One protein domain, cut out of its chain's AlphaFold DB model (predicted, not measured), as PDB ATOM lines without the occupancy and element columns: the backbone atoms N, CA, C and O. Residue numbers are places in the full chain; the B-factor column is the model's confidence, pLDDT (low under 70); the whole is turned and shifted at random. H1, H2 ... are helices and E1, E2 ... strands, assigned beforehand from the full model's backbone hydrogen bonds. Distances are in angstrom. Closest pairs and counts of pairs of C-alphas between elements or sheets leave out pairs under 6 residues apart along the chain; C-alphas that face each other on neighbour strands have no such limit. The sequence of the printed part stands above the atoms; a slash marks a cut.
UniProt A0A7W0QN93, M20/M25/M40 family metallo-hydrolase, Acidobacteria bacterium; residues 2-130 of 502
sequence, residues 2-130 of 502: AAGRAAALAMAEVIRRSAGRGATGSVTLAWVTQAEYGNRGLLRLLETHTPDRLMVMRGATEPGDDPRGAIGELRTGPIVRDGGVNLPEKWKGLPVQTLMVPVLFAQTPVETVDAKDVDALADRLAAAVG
ATOM      1  N   ALA A   2      50.355  15.082-135.875       78.38
ATOM      2  CA  ALA A   2      50.920  16.416-136.093       78.38
ATOM      3  C   ALA A   2      51.794  16.478-137.355       78.38
ATOM      4  O   ALA A   2      51.540  17.317-138.214       78.38
ATOM      5  N   ALA A   3      52.719  15.529-137.551       76.50
ATOM      6  CA  ALA A   3      53.552  15.473-138.763       76.50
ATOM      7  C   ALA A   3      52.745  15.368-140.064       76.50
ATOM      8  O   ALA A   3      53.043  16.051-141.039       76.50
ATOM      9  N   GLY A   4      51.693  14.540-140.082       81.00
ATOM     10  CA  GLY A   4      50.825  14.411-141.256       81.00
ATOM     11  C   GLY A   4      50.079  15.713-141.574       81.00
ATOM     12  O   GLY A   4      49.955  16.088-142.738       81.00
ATOM     13  N   ARG A   5      49.628  16.439-140.542       84.06
ATOM     14  CA  ARG A   5      48.988  17.755-140.703       84.06
ATOM     15  C   ARG A   5      49.986  18.841-141.109       84.06
ATOM     16  O   ARG A   5      49.661  19.649-141.968       84.06
ATOM     17  N   ALA A   6      51.196  18.823-140.558       82.50
ATOM     18  CA  ALA A   6      52.280  19.720-140.944       82.50
ATOM     19  C   ALA A   6      52.677  19.523-142.416       82.50
ATOM     20  O   ALA A   6      52.826  20.489-143.158       82.50
ATOM     21  N   ALA A   7      52.747  18.272-142.877       81.81
ATOM     22  CA  ALA A   7      52.955  17.964-144.285       81.81
ATOM     23  C   ALA A   7      51.812  18.471-145.181       81.81
ATOM     24  O   ALA A   7      52.068  19.050-146.236       81.81
ATOM     25  N   ALA A   8      50.554  18.299-144.758       84.31
ATOM     26  CA  ALA A   8      49.403  18.842-145.479       84.31
ATOM     27  C   ALA A   8      49.438  20.380-145.557       84.31
ATOM     28  O   ALA A   8      49.102  20.939-146.601       84.31
ATOM     29  N   LEU A   9      49.880  21.052-144.489       83.19
ATOM     30  CA  LEU A   9      50.096  22.499-144.467       83.19
ATOM     31  C   LEU A   9      51.199  22.913-145.451       83.19
ATOM     32  O   LEU A   9      50.977  23.807-146.260       83.19
ATOM     33  N   ALA A  10      52.343  22.221-145.447       82.81
ATOM     34  CA  ALA A  10      53.428  22.477-146.392       82.81
ATOM     35  C   ALA A  10      52.958  22.348-147.856       82.81
ATOM     36  O   ALA A  10      53.282  23.195-148.686       82.81
ATOM     37  N   MET A  11      52.128  21.344-148.177       83.38
ATOM     38  CA  MET A  11      51.512  21.209-149.509       83.38
ATOM     39  C   MET A  11      50.596  22.376-149.867       83.38
ATOM     40  O   MET A  11      50.676  22.905-150.976       83.38
ATOM     41  N   ALA A  12      49.706  22.757-148.947       82.81
ATOM     42  CA  ALA A  12      48.789  23.871-149.160       82.81
ATOM     43  C   ALA A  12      49.560  25.176-149.405       82.81
ATOM     44  O   ALA A  12      49.182  25.970-150.267       82.81
ATOM     45  N   GLU A  13      50.682  25.357-148.711       78.00
ATOM     46  CA  GLU A  13      51.515  26.539-148.857       78.00
ATOM     47  C   GLU A  13      52.246  26.597-150.197       78.00
ATOM     48  O   GLU A  13      52.297  27.658-150.827       78.00
ATOM     49  N   VAL A  14      52.739  25.454-150.686       78.00
ATOM     50  CA  VAL A  14      53.286  25.345-152.045       78.00
ATOM     51  C   VAL A  14      52.240  25.791-153.067       78.00
ATOM     52  O   VAL A  14      52.555  26.618-153.917       78.00
ATOM     53  N   ILE A  15      50.983  25.342-152.950       78.44
ATOM     54  CA  ILE A  15      49.896  25.779-153.847       78.44
ATOM     55  C   ILE A  15      49.680  27.285-153.747       78.44
ATOM     56  O   ILE A  15      49.715  27.978-154.766       78.44
ATOM     57  N   ARG A  16      49.485  27.798-152.528       76.44
ATOM     58  CA  ARG A  16      49.193  29.214-152.280       76.44
ATOM     59  C   ARG A  16      50.251  30.122-152.901       76.44
ATOM     60  O   ARG A  16      49.918  31.134-153.513       76.44
ATOM     61  N   ARG A  17      51.521  29.743-152.770       69.56
ATOM     62  CA  ARG A  17      52.666  30.512-153.268       69.56
ATOM     63  C   ARG A  17      53.017  30.223-154.733       69.56
ATOM     64  O   ARG A  17      53.737  31.008-155.347       69.56
ATOM     65  N   SER A  18      52.494  29.136-155.305       68.31
ATOM     66  CA  SER A  18      52.621  28.805-156.732       68.31
ATOM     67  C   SER A  18      51.667  29.585-157.639       68.31
ATOM     68  O   SER A  18      51.864  29.599-158.853       68.31
ATOM     69  N   ALA A  19      50.648  30.248-157.075       64.94
ATOM     70  CA  ALA A  19      49.640  30.979-157.836       64.94
ATOM     71  C   ALA A  19      50.287  32.000-158.796       64.94
ATOM     72  O   ALA A  19      50.879  32.992-158.373       64.94
ATOM     73  N   GLY A  20      50.182  31.735-160.103       59.12
ATOM     74  CA  GLY A  20      50.721  32.589-161.168       59.12
ATOM     75  C   GLY A  20      52.150  32.272-161.631       59.12
ATOM     76  O   GLY A  20      52.689  33.020-162.443       59.12
ATOM     77  N   ARG A  21      52.774  31.183-161.161       63.75
ATOM     78  CA  ARG A  21      54.106  30.732-161.603       63.75
ATOM     79  C   ARG A  21      53.996  29.397-162.341       63.75
ATOM     80  O   ARG A  21      53.367  28.465-161.853       63.75
ATOM     81  N   GLY A  22      54.580  29.314-163.536       57.69
ATOM     82  CA  GLY A  22      54.557  28.093-164.343       57.69
ATOM     83  C   GLY A  22      55.474  27.021-163.755       57.69
ATOM     84  O   GLY A  22      56.661  27.274-163.570       57.69
ATOM     85  N   ALA A  23      54.933  25.836-163.480       60.81
ATOM     86  CA  ALA A  23      55.733  24.649-163.190       60.81
ATOM     87  C   ALA A  23      56.293  24.059-164.496       60.81
ATOM     88  O   ALA A  23      55.654  24.122-165.549       60.81
ATOM     89  N   THR A  24      57.478  23.453-164.442       62.44
ATOM     90  CA  THR A  24      58.017  22.671-165.562       62.44
ATOM     91  C   THR A  24      57.387  21.275-165.547       62.44
ATOM     92  O   THR A  24      57.875  20.387-164.853       62.44
ATOM     93  N   GLY A  25      56.290  21.084-166.286       73.06
ATOM     94  CA  GLY A  25      55.564  19.809-166.378       73.06
ATOM     95  C   GLY A  25      54.211  19.805-165.656       73.06
ATOM     96  O   GLY A  25      53.718  20.849-165.232       73.06
ATOM     97  N   SER A  26      53.591  18.623-165.550       79.62
ATOM     98  CA  SER A  26      52.327  18.434-164.823       79.62
ATOM     99  C   SER A  26      52.602  17.944-163.405       79.62
ATOM    100  O   SER A  26      53.245  16.915-163.210       79.62
ATOM    101  N   VAL A  27      52.105  18.675-162.410       81.00
ATOM    102  CA  VAL A  27      52.242  18.333-160.993       81.00
ATOM    103  C   VAL A  27      50.856  18.089-160.423       81.00
ATOM    104  O   VAL A  27      50.005  18.974-160.442       81.00
ATOM    105  N   THR A  28      50.641  16.895-159.874       85.00
ATOM    106  CA  THR A  28      49.421  16.570-159.128       85.00
ATOM    107  C   THR A  28      49.737  16.551-157.641       85.00
ATOM    108  O   THR A  28      50.494  15.704-157.169       85.00
ATOM    109  N   LEU A  29      49.141  17.477-156.894       85.75
ATOM    110  CA  LEU A  29      49.147  17.457-155.435       85.75
ATOM    111  C   LEU A  29      47.869  16.771-154.963       85.75
ATOM    112  O   LEU A  29      46.773  17.147-155.375       85.75
ATOM    113  N   ALA A  30      48.009  15.757-154.113       87.69
ATOM    114  CA  ALA A  30      46.879  14.954-153.674       87.69
ATOM    115  C   ALA A  30      46.916  14.670-152.176       87.69
ATOM    116  O   ALA A  30      47.923  14.215-151.637       87.69
ATOM    117  N   TRP A  31      45.770  14.861-151.527       87.94
ATOM    118  CA  TRP A  31      45.524  14.389-150.171       87.94
ATOM    119  C   TRP A  31      44.865  13.020-150.244       87.94
ATOM    120  O   TRP A  31      43.753  12.873-150.749       87.94
ATOM    121  N   VAL A  32      45.577  12.004-149.765       86.69
ATOM    122  CA  VAL A  32      45.142  10.611-149.862       86.69
ATOM    123  C   VAL A  32      44.479  10.150-148.568       86.69
ATOM    124  O   VAL A  32      44.951  10.422-147.466       86.69
ATOM    125  N   THR A  33      43.382   9.410-148.697       85.38
ATOM    126  CA  THR A  33      42.706   8.767-147.565       85.38
ATOM    127  C   THR A  33      43.248   7.360-147.334       85.38
ATOM    128  O   THR A  33      43.771   6.728-148.253       85.38
ATOM    129  N   GLN A  34      43.029   6.816-146.133       84.44
ATOM    130  CA  GLN A  34      43.310   5.407-145.829       84.44
ATOM    131  C   GLN A  34      44.795   5.017-145.988       84.44
ATOM    132  O   GLN A  34      45.101   3.896-146.398       84.44
ATOM    133  N   ALA A  35      45.717   5.929-145.656       79.62
ATOM    134  CA  ALA A  35      47.157   5.656-145.671       79.62
ATOM    135  C   ALA A  35      47.517   4.453-144.774       79.62
ATOM    136  O   ALA A  35      48.192   3.532-145.230       79.62
ATOM    137  N   GLU A  36      46.942   4.399-143.570       77.81
ATOM    138  CA  GLU A  36      47.136   3.305-142.603       77.81
ATOM    139  C   GLU A  36      46.419   1.997-142.982       77.81
ATOM    140  O   GLU A  36      46.736   0.932-142.465       77.81
ATOM    141  N   TYR A  37      45.480   2.028-143.934       82.81
ATOM    142  CA  TYR A  37      44.752   0.837-144.394       82.81
ATOM    143  C   TYR A  37      45.326   0.310-145.712       82.81
ATOM    144  O   TYR A  37      44.593   0.032-146.664       82.81
ATOM    145  N   GLY A  38      46.656   0.201-145.779       80.62
ATOM    146  CA  GLY A  38      47.370  -0.327-146.944       80.62
ATOM    147  C   GLY A  38      47.437   0.645-148.123       80.62
ATOM    148  O   GLY A  38      47.387   0.211-149.271       80.62
ATOM    149  N   ASN A  39      47.531   1.954-147.862       85.44
ATOM    150  CA  ASN A  39      47.666   2.993-148.891       85.44
ATOM    151  C   ASN A  39      46.539   3.019-149.946       85.44
ATOM    152  O   ASN A  39      46.766   3.478-151.064       85.44
ATOM    153  N   ARG A  40      45.323   2.553-149.634       88.06
ATOM    154  CA  ARG A  40      44.240   2.382-150.631       88.06
ATOM    155  C   ARG A  40      43.959   3.633-151.466       88.06
ATOM    156  O   ARG A  40      43.853   3.529-152.686       88.06
ATOM    157  N   GLY A  41      43.882   4.805-150.829       90.12
ATOM    158  CA  GLY A  41      43.662   6.070-151.537       90.12
ATOM    159  C   GLY A  41      44.799   6.413-152.502       90.12
ATOM    160  O   GLY A  41      44.546   6.775-153.647       90.12
ATOM    161  N   LEU A  42      46.051   6.221-152.074       90.62
ATOM    162  CA  LEU A  42      47.228   6.414-152.924       90.62
ATOM    163  C   LEU A  42      47.237   5.434-154.104       90.62
ATOM    164  O   LEU A  42      47.452   5.844-155.240       90.62
ATOM    165  N   LEU A  43      46.966   4.150-153.859       90.31
ATOM    166  CA  LEU A  43      46.952   3.133-154.913       90.31
ATOM    167  C   LEU A  43      45.893   3.428-155.978       90.31
ATOM    168  O   LEU A  43      46.173   3.277-157.166       90.31
ATOM    169  N   ARG A  44      44.713   3.906-155.569       90.69
ATOM    170  CA  ARG A  44      43.664   4.338-156.499       90.69
ATOM    171  C   ARG A  44      44.082   5.561-157.320       90.69
ATOM    172  O   ARG A  44      43.735   5.662-158.494       90.69
ATOM    173  N   LEU A  45      44.835   6.481-156.723       91.06
ATOM    174  CA  LEU A  45      45.339   7.660-157.421       91.06
ATOM    175  C   LEU A  45      46.379   7.292-158.487       91.06
ATOM    176  O   LEU A  45      46.317   7.799-159.606       91.06
ATOM    177  N   LEU A  46      47.270   6.342-158.188       91.50
ATOM    178  CA  LEU A  46      48.252   5.841-159.157       91.50
ATOM    179  C   LEU A  46      47.598   5.186-160.383       91.50
ATOM    180  O   LEU A  46      48.138   5.277-161.480       91.50
ATOM    181  N   GLU A  47      46.412   4.590-160.236       90.06
ATOM    182  CA  GLU A  47      45.646   4.038-161.367       90.06
ATOM    183  C   GLU A  47      45.117   5.096-162.339       90.06
ATOM    184  O   GLU A  47      44.798   4.757-163.472       90.06
ATOM    185  N   THR A  48      45.000   6.353-161.907       89.25
ATOM    186  CA  THR A  48      44.369   7.425-162.695       89.25
ATOM    187  C   THR A  48      45.346   8.497-163.171       89.25
ATOM    188  O   THR A  48      45.070   9.130-164.183       89.25
ATOM    189  N   HIS A  49      46.471   8.701-162.477       85.19
ATOM    190  CA  HIS A  49      47.396   9.812-162.747       85.19
ATOM    191  C   HIS A  49      48.800   9.381-163.214       85.19
ATOM    192  O   HIS A  49      49.601  10.257-163.515       85.19
ATOM    193  N   THR A  50      49.099   8.069-163.254       85.12
ATOM    194  CA  THR A  50      50.343   7.441-163.775       85.12
ATOM    195  C   THR A  50      51.587   8.353-163.767       85.12
ATOM    196  O   THR A  50      52.073   8.726-164.835       85.12
ATOM    197  N   PRO A  51      52.077   8.771-162.585       90.38
ATOM    198  CA  PRO A  51      53.166   9.737-162.504       90.38
ATOM    199  C   PRO A  51      54.517   9.094-162.847       90.38
ATOM    200  O   PRO A  51      54.733   7.925-162.544       90.38
ATOM    201  N   ASP A  52      55.458   9.879-163.374       90.00
ATOM    202  CA  ASP A  52      56.846   9.434-163.596       90.00
ATOM    203  C   ASP A  52      57.676   9.402-162.302       90.00
ATOM    204  O   ASP A  52      58.710   8.740-162.215       90.00
ATOM    205  N   ARG A  53      57.237  10.141-161.277       89.75
ATOM    206  CA  ARG A  53      57.862  10.208-159.953       89.75
ATOM    207  C   ARG A  53      56.801  10.439-158.891       89.75
ATOM    208  O   ARG A  53      55.925  11.285-159.052       89.75
ATOM    209  N   LEU A  54      56.925   9.735-157.773       91.25
ATOM    210  CA  LEU A  54      56.036   9.864-156.628       91.25
ATOM    211  C   LEU A  54      56.790  10.426-155.421       91.25
ATOM    212  O   LEU A  54      57.820   9.900-155.008       91.25
ATOM    213  N   MET A  55      56.244  11.479-154.819       89.69
ATOM    214  CA  MET A  55      56.689  11.984-153.521       89.69
ATOM    215  C   MET A  55      55.563  11.778-152.519       89.69
ATOM    216  O   MET A  55      54.447  12.235-152.749       89.69
ATOM    217  N   VAL A  56      55.841  11.072-151.427       88.88
ATOM    218  CA  VAL A  56      54.839  10.761-150.404       88.88
ATOM    219  C   VAL A  56      55.245  11.410-149.098       88.88
ATOM    220  O   VAL A  56      56.306  11.110-148.553       88.88
ATOM    221  N   MET A  57      54.383  12.268-148.563       86.25
ATOM    222  CA  MET A  57      54.540  12.728-147.192       86.25
ATOM    223  C   MET A  57      53.913  11.720-146.246       86.25
ATOM    224  O   MET A  57      52.742  11.360-146.401       86.25
ATOM    225  N   ARG A  58      54.678  11.268-145.256       76.06
ATOM    226  CA  ARG A  58      54.173  10.355-144.231       76.06
ATOM    227  C   ARG A  58      54.270  10.976-142.851       76.06
ATOM    228  O   ARG A  58      55.201  11.713-142.537       76.06
ATOM    229  N   GLY A  59      53.271  10.650-142.034       67.38
ATOM    230  CA  GLY A  59      53.373  10.831-140.598       67.38
ATOM    231  C   GLY A  59      54.476   9.937-140.038       67.38
ATOM    232  O   GLY A  59      54.825   8.908-140.615       67.38
ATOM    233  N   ALA A  60      55.025  10.373-138.919       59.00
ATOM    234  CA  ALA A  60      56.007   9.647-138.142       59.00
ATOM    235  C   ALA A  60      55.512   8.218-137.798       59.00
ATOM    236  O   ALA A  60      54.408   8.053-137.287       59.00
ATOM    237  N   THR A  61      56.306   7.194-138.127       67.31
ATOM    238  CA  THR A  61      56.128   5.791-137.685       67.31
ATOM    239  C   THR A  61      56.842   5.571-136.354       67.31
ATOM    240  O   THR A  61      57.756   6.330-136.092       67.31
ATOM    241  N   GLU A  62      56.498   4.540-135.573       66.88
ATOM    242  CA  GLU A  62      57.062   4.226-134.237       66.88
ATOM    243  C   GLU A  62      58.492   4.757-133.969       66.88
ATOM    244  O   GLU A  62      59.391   4.525-134.784       66.88
ATOM    245  N   PRO A  63      58.738   5.425-132.824       72.00
ATOM    246  CA  PRO A  63      59.991   6.140-132.551       72.00
ATOM    247  C   PRO A  63      61.236   5.259-132.342       72.00
ATOM    248  O   PRO A  63      62.308   5.773-132.026       72.00
ATOM    249  N   GLY A  64      61.129   3.942-132.525       76.25
ATOM    250  CA  GLY A  64      62.202   3.004-132.206       76.25
ATOM    251  C   GLY A  64      62.610   3.106-130.734       76.25
ATOM    252  O   GLY A  64      61.748   3.201-129.860       76.25
ATOM    253  N   ASP A  65      63.921   3.117-130.483       78.62
ATOM    254  CA  ASP A  65      64.511   3.113-129.137       78.62
ATOM    255  C   ASP A  65      64.860   4.519-128.595       78.62
ATOM    256  O   ASP A  65      65.510   4.622-127.553       78.62
ATOM    257  N   ASP A  66      64.472   5.620-129.266       84.94
ATOM    258  CA  ASP A  66      64.743   6.967-128.730       84.94
ATOM    259  C   ASP A  66      63.959   7.172-127.417       84.94
ATOM    260  O   ASP A  66      62.725   7.082-127.407       84.94
ATOM    261  N   PRO A  67      64.631   7.494-126.296       83.25
ATOM    262  CA  PRO A  67      63.988   7.556-124.987       83.25
ATOM    263  C   PRO A  67      62.941   8.670-124.879       83.25
ATOM    264  O   PRO A  67      62.063   8.586-124.029       83.25
ATOM    265  N   ARG A  68      62.984   9.698-125.729       85.31
ATOM    266  CA  ARG A  68      61.994  10.789-125.770       85.31
ATOM    267  C   ARG A  68      60.839  10.477-126.725       85.31
ATOM    268  O   ARG A  68      59.933  11.292-126.894       85.31
ATOM    269  N   GLY A  69      60.890   9.327-127.397       85.94
ATOM    270  CA  GLY A  69      59.996   8.987-128.491       85.94
ATOM    271  C   GLY A  69      60.163   9.923-129.687       85.94
ATOM    272  O   GLY A  69      59.161  10.321-130.279       85.94
ATOM    273  N   ALA A  70      61.393  10.346-129.995       88.81
ATOM    274  CA  ALA A  70      61.669  11.199-131.147       88.81
ATOM    275  C   ALA A  70      61.831  10.392-132.446       88.81
ATOM    276  O   ALA A  70      62.313   9.262-132.443       88.81
ATOM    277  N   ILE A  71      61.467  10.998-133.577       88.19
ATOM    278  CA  ILE A  71      61.735  10.494-134.928       88.19
ATOM    279  C   ILE A  71      62.472  11.585-135.684       88.19
ATOM    280  O   ILE A  71      61.888  12.611-136.031       88.19
ATOM    281  N   GLY A  72      63.752  11.337-135.949       86.88
ATOM    282  CA  GLY A  72      64.666  12.368-136.430       86.88
ATOM    283  C   GLY A  72      64.983  13.408-135.356       86.88
ATOM    284  O   GLY A  72      64.579  13.289-134.201       86.88
ATOM    285  N   GLU A  73      65.727  14.430-135.756       88.38
ATOM    286  CA  GLU A  73      66.137  15.524-134.884       88.38
ATOM    287  C   GLU A  73      65.417  16.804-135.316       88.38
ATOM    288  O   GLU A  73      65.439  17.162-136.494       88.38
ATOM    289  N   LEU A  74      64.742  17.474-134.376       89.62
ATOM    290  CA  LEU A  74      64.084  18.751-134.659       89.62
ATOM    291  C   LEU A  74      65.115  19.787-135.133       89.62
ATOM    292  O   LEU A  74      66.256  19.785-134.676       89.62
ATOM    293  N   ARG A  75      64.686  20.717-135.989       89.50
ATOM    294  CA  ARG A  75      65.493  21.816-136.556       89.50
ATOM    295  C   ARG A  75      66.613  21.360-137.496       89.50
ATOM    296  O   ARG A  75      67.546  22.126-137.738       89.50
ATOM    297  N   THR A  76      66.523  20.148-138.040       89.75
ATOM    298  CA  THR A  76      67.488  19.616-139.021       89.75
ATOM    299  C   THR A  76      66.930  19.535-140.445       89.75
ATOM    300  O   THR A  76      67.655  19.195-141.380       89.75
ATOM    301  N   GLY A  77      65.665  19.919-140.639       87.88
ATOM    302  CA  GLY A  77      64.946  19.817-141.901       87.88
ATOM    303  C   GLY A  77      64.181  18.495-142.053       87.88
ATOM    304  O   GLY A  77      64.184  17.643-141.163       87.88
ATOM    305  N   PRO A  78      63.480  18.302-143.185       89.44
ATOM    306  CA  PRO A  78      62.694  17.100-143.410       89.44
ATOM    307  C   PRO A  78      63.583  15.857-143.509       89.44
ATOM    308  O   PRO A  78      64.610  15.849-144.188       89.44
ATOM    309  N   ILE A  79      63.119  14.760-142.919       89.00
ATOM    310  CA  ILE A  79      63.689  13.432-143.113       89.00
ATOM    311  C   ILE A  79      63.329  12.975-144.528       89.00
ATOM    312  O   ILE A  79      62.155  12.940-144.908       89.00
ATOM    313  N   VAL A  80      64.344  12.592-145.298       89.56
ATOM    314  CA  VAL A  80      64.202  12.135-146.682       89.56
ATOM    315  C   VAL A  80      64.613  10.675-146.767       89.56
ATOM    316  O   VAL A  80      65.692  10.306-146.309       89.56
ATOM    317  N   ARG A  81      63.767   9.842-147.373       88.50
ATOM    318  CA  ARG A  81      64.072   8.434-147.645       88.50
ATOM    319  C   ARG A  81      63.682   8.078-149.071       88.50
ATOM    320  O   ARG A  81      62.594   8.436-149.515       88.50
ATOM    321  N   ASP A  82      64.529   7.324-149.756       87.75
ATOM    322  CA  ASP A  82      64.150   6.703-151.022       87.75
ATOM    323  C   ASP A  82      63.304   5.451-150.738       87.75
ATOM    324  O   ASP A  82      63.595   4.667-149.832       87.75
ATOM    325  N   GLY A  83      62.204   5.281-151.471       84.94
ATOM    326  CA  GLY A  83      61.215   4.239-151.198       84.94
ATOM    327  C   GLY A  83      60.349   4.549-149.973       84.94
ATOM    328  O   GLY A  83      59.869   5.668-149.811       84.94
ATOM    329  N   GLY A  84      60.095   3.545-149.124       77.06
ATOM    330  CA  GLY A  84      59.329   3.698-147.872       77.06
ATOM    331  C   GLY A  84      57.808   3.534-147.993       77.06
ATOM    332  O   GLY A  84      57.087   3.652-147.000       77.06
ATOM    333  N   VAL A  85      57.311   3.211-149.189       80.44
ATOM    334  CA  VAL A  85      55.901   2.902-149.454       80.44
ATOM    335  C   VAL A  85      55.817   1.522-150.086       80.44
ATOM    336  O   VAL A  85      56.432   1.274-151.118       80.44
ATOM    337  N   ASN A  86      55.045   0.624-149.475       82.06
ATOM    338  CA  ASN A  86      54.797  -0.686-150.061       82.06
ATOM    339  C   ASN A  86      53.823  -0.534-151.239       82.06
ATOM    340  O   ASN A  86      52.648  -0.207-151.033       82.06
ATOM    341  N   LEU A  87      54.332  -0.717-152.457       86.19
ATOM    342  CA  LEU A  87      53.573  -0.621-153.700       86.19
ATOM    343  C   LEU A  87      53.414  -2.013-154.345       86.19
ATOM    344  O   LEU A  87      54.355  -2.806-154.318       86.19
ATOM    345  N   PRO A  88      52.251  -2.318-154.954       87.69
ATOM    346  CA  PRO A  88      52.049  -3.539-155.735       87.69
ATOM    347  C   PRO A  88      53.061  -3.696-156.878       87.69
ATOM    348  O   PRO A  88      53.579  -2.702-157.383       87.69
ATOM    349  N   GLU A  89      53.249  -4.933-157.359       87.19
ATOM    350  CA  GLU A  89      54.217  -5.289-158.418       87.19
ATOM    351  C   GLU A  89      54.179  -4.343-159.624       87.19
ATOM    352  O   GLU A  89      55.222  -3.881-160.083       87.19
ATOM    353  N   LYS A  90      52.967  -3.981-160.075       89.31
ATOM    354  CA  LYS A  90      52.741  -3.084-161.221       89.31
ATOM    355  C   LYS A  90      53.406  -1.704-161.092       89.31
ATOM    356  O   LYS A  90      53.586  -1.040-162.103       89.31
ATOM    357  N   TRP A  91      53.765  -1.276-159.880       88.31
ATOM    358  CA  TRP A  91      54.358   0.034-159.595       88.31
ATOM    359  C   TRP A  91      55.767  -0.045-158.993       88.31
ATOM    360  O   TRP A  91      56.300   0.981-158.586       88.31
ATOM    361  N   LYS A  92      56.404  -1.223-158.929       82.81
ATOM    362  CA  LYS A  92      57.737  -1.365-158.308       82.81
ATOM    363  C   LYS A  92      58.841  -0.536-158.975       82.81
ATOM    364  O   LYS A  92      59.814  -0.201-158.313       82.81
ATOM    365  N   GLY A  93      58.700  -0.218-160.263       86.69
ATOM    366  CA  GLY A  93      59.655   0.611-161.006       86.69
ATOM    367  C   GLY A  93      59.463   2.120-160.835       86.69
ATOM    368  O   GLY A  93      60.275   2.884-161.344       86.69
ATOM    369  N   LEU A  94      58.402   2.559-160.149       91.31
ATOM    370  CA  LEU A  94      58.111   3.974-159.935       91.31
ATOM    371  C   LEU A  94      59.122   4.570-158.940       91.31
ATOM    372  O   LEU A  94      59.184   4.094-157.806       91.31
ATOM    373  N   PRO A  95      59.878   5.625-159.296       92.69
ATOM    374  CA  PRO A  95      60.713   6.338-158.338       92.69
ATOM    375  C   PRO A  95      59.855   6.939-157.219       92.69
ATOM    376  O   PRO A  95      59.017   7.811-157.467       92.69
ATOM    377  N   VAL A  96      60.071   6.477-155.985       91.19
ATOM    378  CA  VAL A  96      59.371   6.961-154.789       91.19
ATOM    379  C   VAL A  96      60.352   7.655-153.855       91.19
ATOM    380  O   VAL A  96      61.372   7.075-153.494       91.19
ATOM    381  N   GLN A  97      59.999   8.853-153.398       90.69
ATOM    382  CA  GLN A  97      60.664   9.524-152.284       90.69
ATOM    383  C   GLN A  97      59.662   9.752-151.149       90.69
ATOM    384  O   GLN A  97      58.616  10.368-151.352       90.69
ATOM    385  N   THR A  98      59.987   9.277-149.952       88.69
ATOM    386  CA  THR A  98      59.230   9.561-148.732       88.69
ATOM    387  C   THR A  98      59.834  10.761-148.012       88.69
ATOM    388  O   THR A  98      61.046  10.823-147.795       88.69
ATOM    389  N   LEU A  99      58.975  11.704-147.628       88.88
ATOM    390  CA  LEU A  99      59.323  12.896-146.859       88.88
ATOM    391  C   LEU A  99      58.570  12.905-145.533       88.88
ATOM    392  O   LEU A  99      57.373  12.611-145.487       88.88
ATOM    393  N   MET A 100      59.261  13.249-144.452       87.31
ATOM    394  CA  MET A 100      58.679  13.320-143.113       87.31
ATOM    395  C   MET A 100      59.219  14.549-142.387       87.31
ATOM    396  O   MET A 100      60.370  14.928-142.579       87.31
ATOM    397  N   VAL A 101      58.398  15.162-141.542       89.88
ATOM    398  CA  VAL A 101      58.868  16.185-140.599       89.88
ATOM    399  C   VAL A 101      59.393  15.457-139.356       89.88
ATOM    400  O   VAL A 101      58.718  14.517-138.921       89.88
ATOM    401  N   PRO A 102      60.558  15.833-138.796       90.81
ATOM    402  CA  PRO A 102      60.980  15.361-137.485       90.81
ATOM    403  C   PRO A 102      59.898  15.594-136.423       90.81
ATOM    404  O   PRO A 102      59.205  16.612-136.437       90.81
ATOM    405  N   VAL A 103      59.734  14.636-135.512       91.00
ATOM    406  CA  VAL A 103      58.702  14.683-134.464       91.00
ATOM    407  C   VAL A 103      59.304  14.319-133.122       91.00
ATOM    408  O   VAL A 103      60.052  13.352-133.024       91.00
ATOM    409  N   LEU A 104      58.909  15.038-132.080       91.75
ATOM    410  CA  LEU A 104      59.134  14.674-130.686       91.75
ATOM    411  C   LEU A 104      57.830  14.137-130.061       91.75
ATOM    412  O   LEU A 104      56.742  14.569-130.447       91.75
ATOM    413  N   PHE A 105      57.931  13.210-129.100       92.25
ATOM    414  CA  PHE A 105      56.788  12.587-128.405       92.25
ATOM    415  C   PHE A 105      55.826  11.846-129.348       92.25
ATOM    416  O   PHE A 105      54.602  12.007-129.311       92.25
ATOM    417  N   ALA A 106      56.391  11.047-130.242       89.88
ATOM    418  CA  ALA A 106      55.805  10.743-131.532       89.88
ATOM    419  C   ALA A 106      54.602   9.794-131.611       89.88
ATOM    420  O   ALA A 106      54.296   9.374-132.701       89.88
ATOM    421  N   GLN A 107      53.886   9.405-130.575       85.88
ATOM    422  CA  GLN A 107      52.626   8.641-130.703       85.88
ATOM    423  C   GLN A 107      51.730   9.003-129.524       85.88
ATOM    424  O   GLN A 107      51.084   8.160-128.906       85.88
ATOM    425  N   THR A 108      51.781  10.279-129.157       89.75
ATOM    426  CA  THR A 108      51.160  10.815-127.953       89.75
ATOM    427  C   THR A 108      50.234  11.972-128.316       89.75
ATOM    428  O   THR A 108      50.337  12.539-129.408       89.75
ATOM    429  N   PRO A 109      49.348  12.390-127.400       90.25
ATOM    430  CA  PRO A 109      48.565  13.610-127.576       90.25
ATOM    431  C   PRO A 109      49.399  14.898-127.736       90.25
ATOM    432  O   PRO A 109      48.842  15.920-128.129       90.25
ATOM    433  N   VAL A 110      50.710  14.861-127.456       92.81
ATOM    434  CA  VAL A 110      51.626  16.016-127.482       92.81
ATOM    435  C   VAL A 110      52.727  15.898-128.539       92.81
ATOM    436  O   VAL A 110      53.797  16.489-128.387       92.81
ATOM    437  N   GLU A 111      52.478  15.159-129.626       91.75
ATOM    438  CA  GLU A 111      53.370  15.160-130.791       91.75
ATOM    439  C   GLU A 111      53.789  16.590-131.165       91.75
ATOM    440  O   GLU A 111      52.951  17.448-131.452       91.75
ATOM    441  N   THR A 112      55.095  16.831-131.181       90.81
ATOM    442  CA  THR A 112      55.668  18.163-131.358       90.81
ATOM    443  C   THR A 112      56.530  18.210-132.614       90.81
ATOM    444  O   THR A 112      57.335  17.314-132.854       90.81
ATOM    445  N   VAL A 113      56.356  19.264-133.411       91.00
ATOM    446  CA  VAL A 113      57.131  19.563-134.626       91.00
ATOM    447  C   VAL A 113      57.711  20.970-134.521       91.00
ATOM    448  O   VAL A 113      57.125  21.823-133.854       91.00
ATOM    449  N   ASP A 114      58.829  21.229-135.195       89.50
ATOM    450  CA  ASP A 114      59.398  22.574-135.294       89.50
ATOM    451  C   ASP A 114      58.951  23.246-136.598       89.50
ATOM    452  O   ASP A 114      58.973  22.637-137.669       89.50
ATOM    453  N   ALA A 115      58.548  24.516-136.518       85.75
ATOM    454  CA  ALA A 115      58.101  25.279-137.682       85.75
ATOM    455  C   ALA A 115      59.176  25.349-138.782       85.75
ATOM    456  O   ALA A 115      58.838  25.253-139.959       85.75
ATOM    457  N   LYS A 116      60.465  25.411-138.416       86.94
ATOM    458  CA  LYS A 116      61.577  25.440-139.381       86.94
ATOM    459  C   LYS A 116      61.663  24.160-140.205       86.94
ATOM    460  O   LYS A 116      62.009  24.212-141.382       86.94
ATOM    461  N   ASP A 117      61.332  23.015-139.613       89.25
ATOM    462  CA  ASP A 117      61.323  21.746-140.343       89.25
ATOM    463  C   ASP A 117      60.136  21.667-141.313       89.25
ATOM    464  O   ASP A 117      60.254  21.094-142.399       89.25
ATOM    465  N   VAL A 118      59.000  22.271-140.946       87.12
ATOM    466  CA  VAL A 118      57.828  22.400-141.827       87.12
ATOM    467  C   VAL A 118      58.125  23.339-142.997       87.12
ATOM    468  O   VAL A 118      57.800  23.004-144.136       87.12
ATOM    469  N   ASP A 119      58.794  24.463-142.741       84.62
ATOM    470  CA  ASP A 119      59.259  25.393-143.776       84.62
ATOM    471  C   ASP A 119      60.233  24.718-144.739       84.62
ATOM    472  O   ASP A 119      60.030  24.736-145.952       84.62
ATOM    473  N   ALA A 120      61.242  24.027-144.205       87.75
ATOM    474  CA  ALA A 120      62.211  23.293-145.010       87.75
ATOM    475  C   ALA A 120      61.548  22.181-145.847       87.75
ATOM    476  O   ALA A 120      61.973  21.905-146.975       87.75
ATOM    477  N   LEU A 121      60.482  21.552-145.335       88.00
ATOM    478  CA  LEU A 121      59.660  20.634-146.120       88.00
ATOM    479  C   LEU A 121      58.940  21.365-147.262       88.00
ATOM    480  O   LEU A 121      58.972  20.882-148.395       88.00
ATOM    481  N   ALA A 122      58.314  22.511-146.993       85.81
ATOM    482  CA  ALA A 122      57.622  23.303-148.009       85.81
ATOM    483  C   ALA A 122      58.581  23.774-149.118       85.81
ATOM    484  O   ALA A 122      58.266  23.624-150.299       85.81
ATOM    485  N   ASP A 123      59.776  24.244-148.761       85.19
ATOM    486  CA  ASP A 123      60.817  24.651-149.711       85.19
ATOM    487  C   ASP A 123      61.295  23.491-150.580       85.19
ATOM    488  O   ASP A 123      61.439  23.626-151.798       85.19
ATOM    489  N   ARG A 124      61.484  22.310-149.983       87.19
ATOM    490  CA  ARG A 124      61.850  21.106-150.735       87.19
ATOM    491  C   ARG A 124      60.767  20.721-151.741       87.19
ATOM    492  O   ARG A 124      61.083  20.300-152.855       87.19
ATOM    493  N   LEU A 125      59.501  20.844-151.354       85.25
ATOM    494  CA  LEU A 125      58.372  20.564-152.237       85.25
ATOM    495  C   LEU A 125      58.262  21.595-153.357       85.25
ATOM    496  O   LEU A 125      58.058  21.199-154.500       85.25
ATOM    497  N   ALA A 126      58.470  22.878-153.059       81.94
ATOM    498  CA  ALA A 126      58.532  23.938-154.061       81.94
ATOM    499  C   ALA A 126      59.646  23.678-155.085       81.94
ATOM    500  O   ALA A 126      59.388  23.659-156.290       81.94
ATOM    501  N   ALA A 127      60.857  23.364-154.616       83.62
ATOM    502  CA  ALA A 127      61.983  23.031-155.482       83.62
ATOM    503  C   ALA A 127      61.688  21.810-156.370       83.62
ATOM    504  O   ALA A 127      62.033  21.797-157.551       83.62
ATOM    505  N   ALA A 128      60.999  20.797-155.834       81.06
ATOM    506  CA  ALA A 128      60.619  19.603-156.585       81.06
ATOM    507  C   ALA A 128      59.646  19.874-157.744       81.06
ATOM    508  O   ALA A 128      59.592  19.070-158.673       81.06
ATOM    509  N   VAL A 129      58.904  20.983-157.703       77.44
ATOM    510  CA  VAL A 129      57.940  21.386-158.741       77.44
ATOM    511  C   VAL A 129      58.441  22.563-159.591       77.44
ATOM    512  O   VAL A 129      57.682  23.136-160.370       77.44
ATOM    513  N   GLY A 130      59.723  22.925-159.456       75.88
ATOM    514  CA  GLY A 130      60.353  24.016-160.206       75.88
ATOM    515  C   GLY A 130      59.994  25.419-159.707       75.88
ATOM    516  O   GLY A 130      60.214  26.397-160.418       75.88
TER     517      GLY A 130
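Overview. This is residues 2 to 130 of the 502 residues of the protein "M20/M25/M40 family metallo-hydrolase" of Acidobacteria bacterium (UniProt A0A7W0QN93). A small three-stranded sheet near the middle has helix H3 over one of its faces, and H1 crosses H3 and grazes the sheet. H2 sits off beyond the sheet's E1 edge, and long loops run between most of the parts. The printed part has 129 residues, with H1, H2, E1, E2, E3 and H3 along the chain; the sheet's order is E1 E3 E2, mixed. The class is mixed, helices and strands, though under half of the residues, 54, are in named elements. The whole is compact, with a radius of gyration of the C-alphas of 15.0 A and spans of 42 by 37 by 22 A.

Along the chain. E1 is residues 54 to 57, E3 residues 96 to 100, 13.3 A long, and E2 residues 79 to 82. H3, residues 115 to 128, is 19.9 A long and ends at C-alpha 128 (60.619, 19.603, -156.585). H1, residues 2 to 18, is 24.1 A long and begins at C-alpha 2 (50.920, 16.416, -136.093). H2, residues 40 to 49, is 14.6 A long.

Arrangement. E1 and E3 are parallel at 17 degrees, with N 97 and O 54 2.9 A apart, within hydrogen-bond range. E3 and E2, a hairpin, are antiparallel at 165 degrees, with N 79 and O 100 at 2.8 A. H3 is on the sheet at a height of 10.1 A, over E3 and along the strands, at 4 degrees to E3 on the local plane; with 2 of its C-alphas falling on E1, it is only just not over that strand. The closest C-alphas of E3 and H3, Leu 99 and Leu 121, are 7.8 A apart. H1 is on the sheet but only grazes it, with residues 3 to 11. H1 and H3 touch at a steep tilt of 49 degrees, the same way, closest at the C-alphas of Ala 10 and Ala 122, 4.6 A. H2 is not on the sheet and is apart from H1 and H3. In H1 and H3 every O i to N i+4 pair is within hydrogen-bond range, in H2 5 of 6.

Size, cuts and confidence. The C-alphas farthest apart, Gly 20 and Pro 67, are 46.0 A apart. The printed part has no cut. The link H2 to E1 is tight; the other four are long. The mean pLDDT of the printed part is 83.8, and residues 17 to 24 and 59 to 62 are under 70.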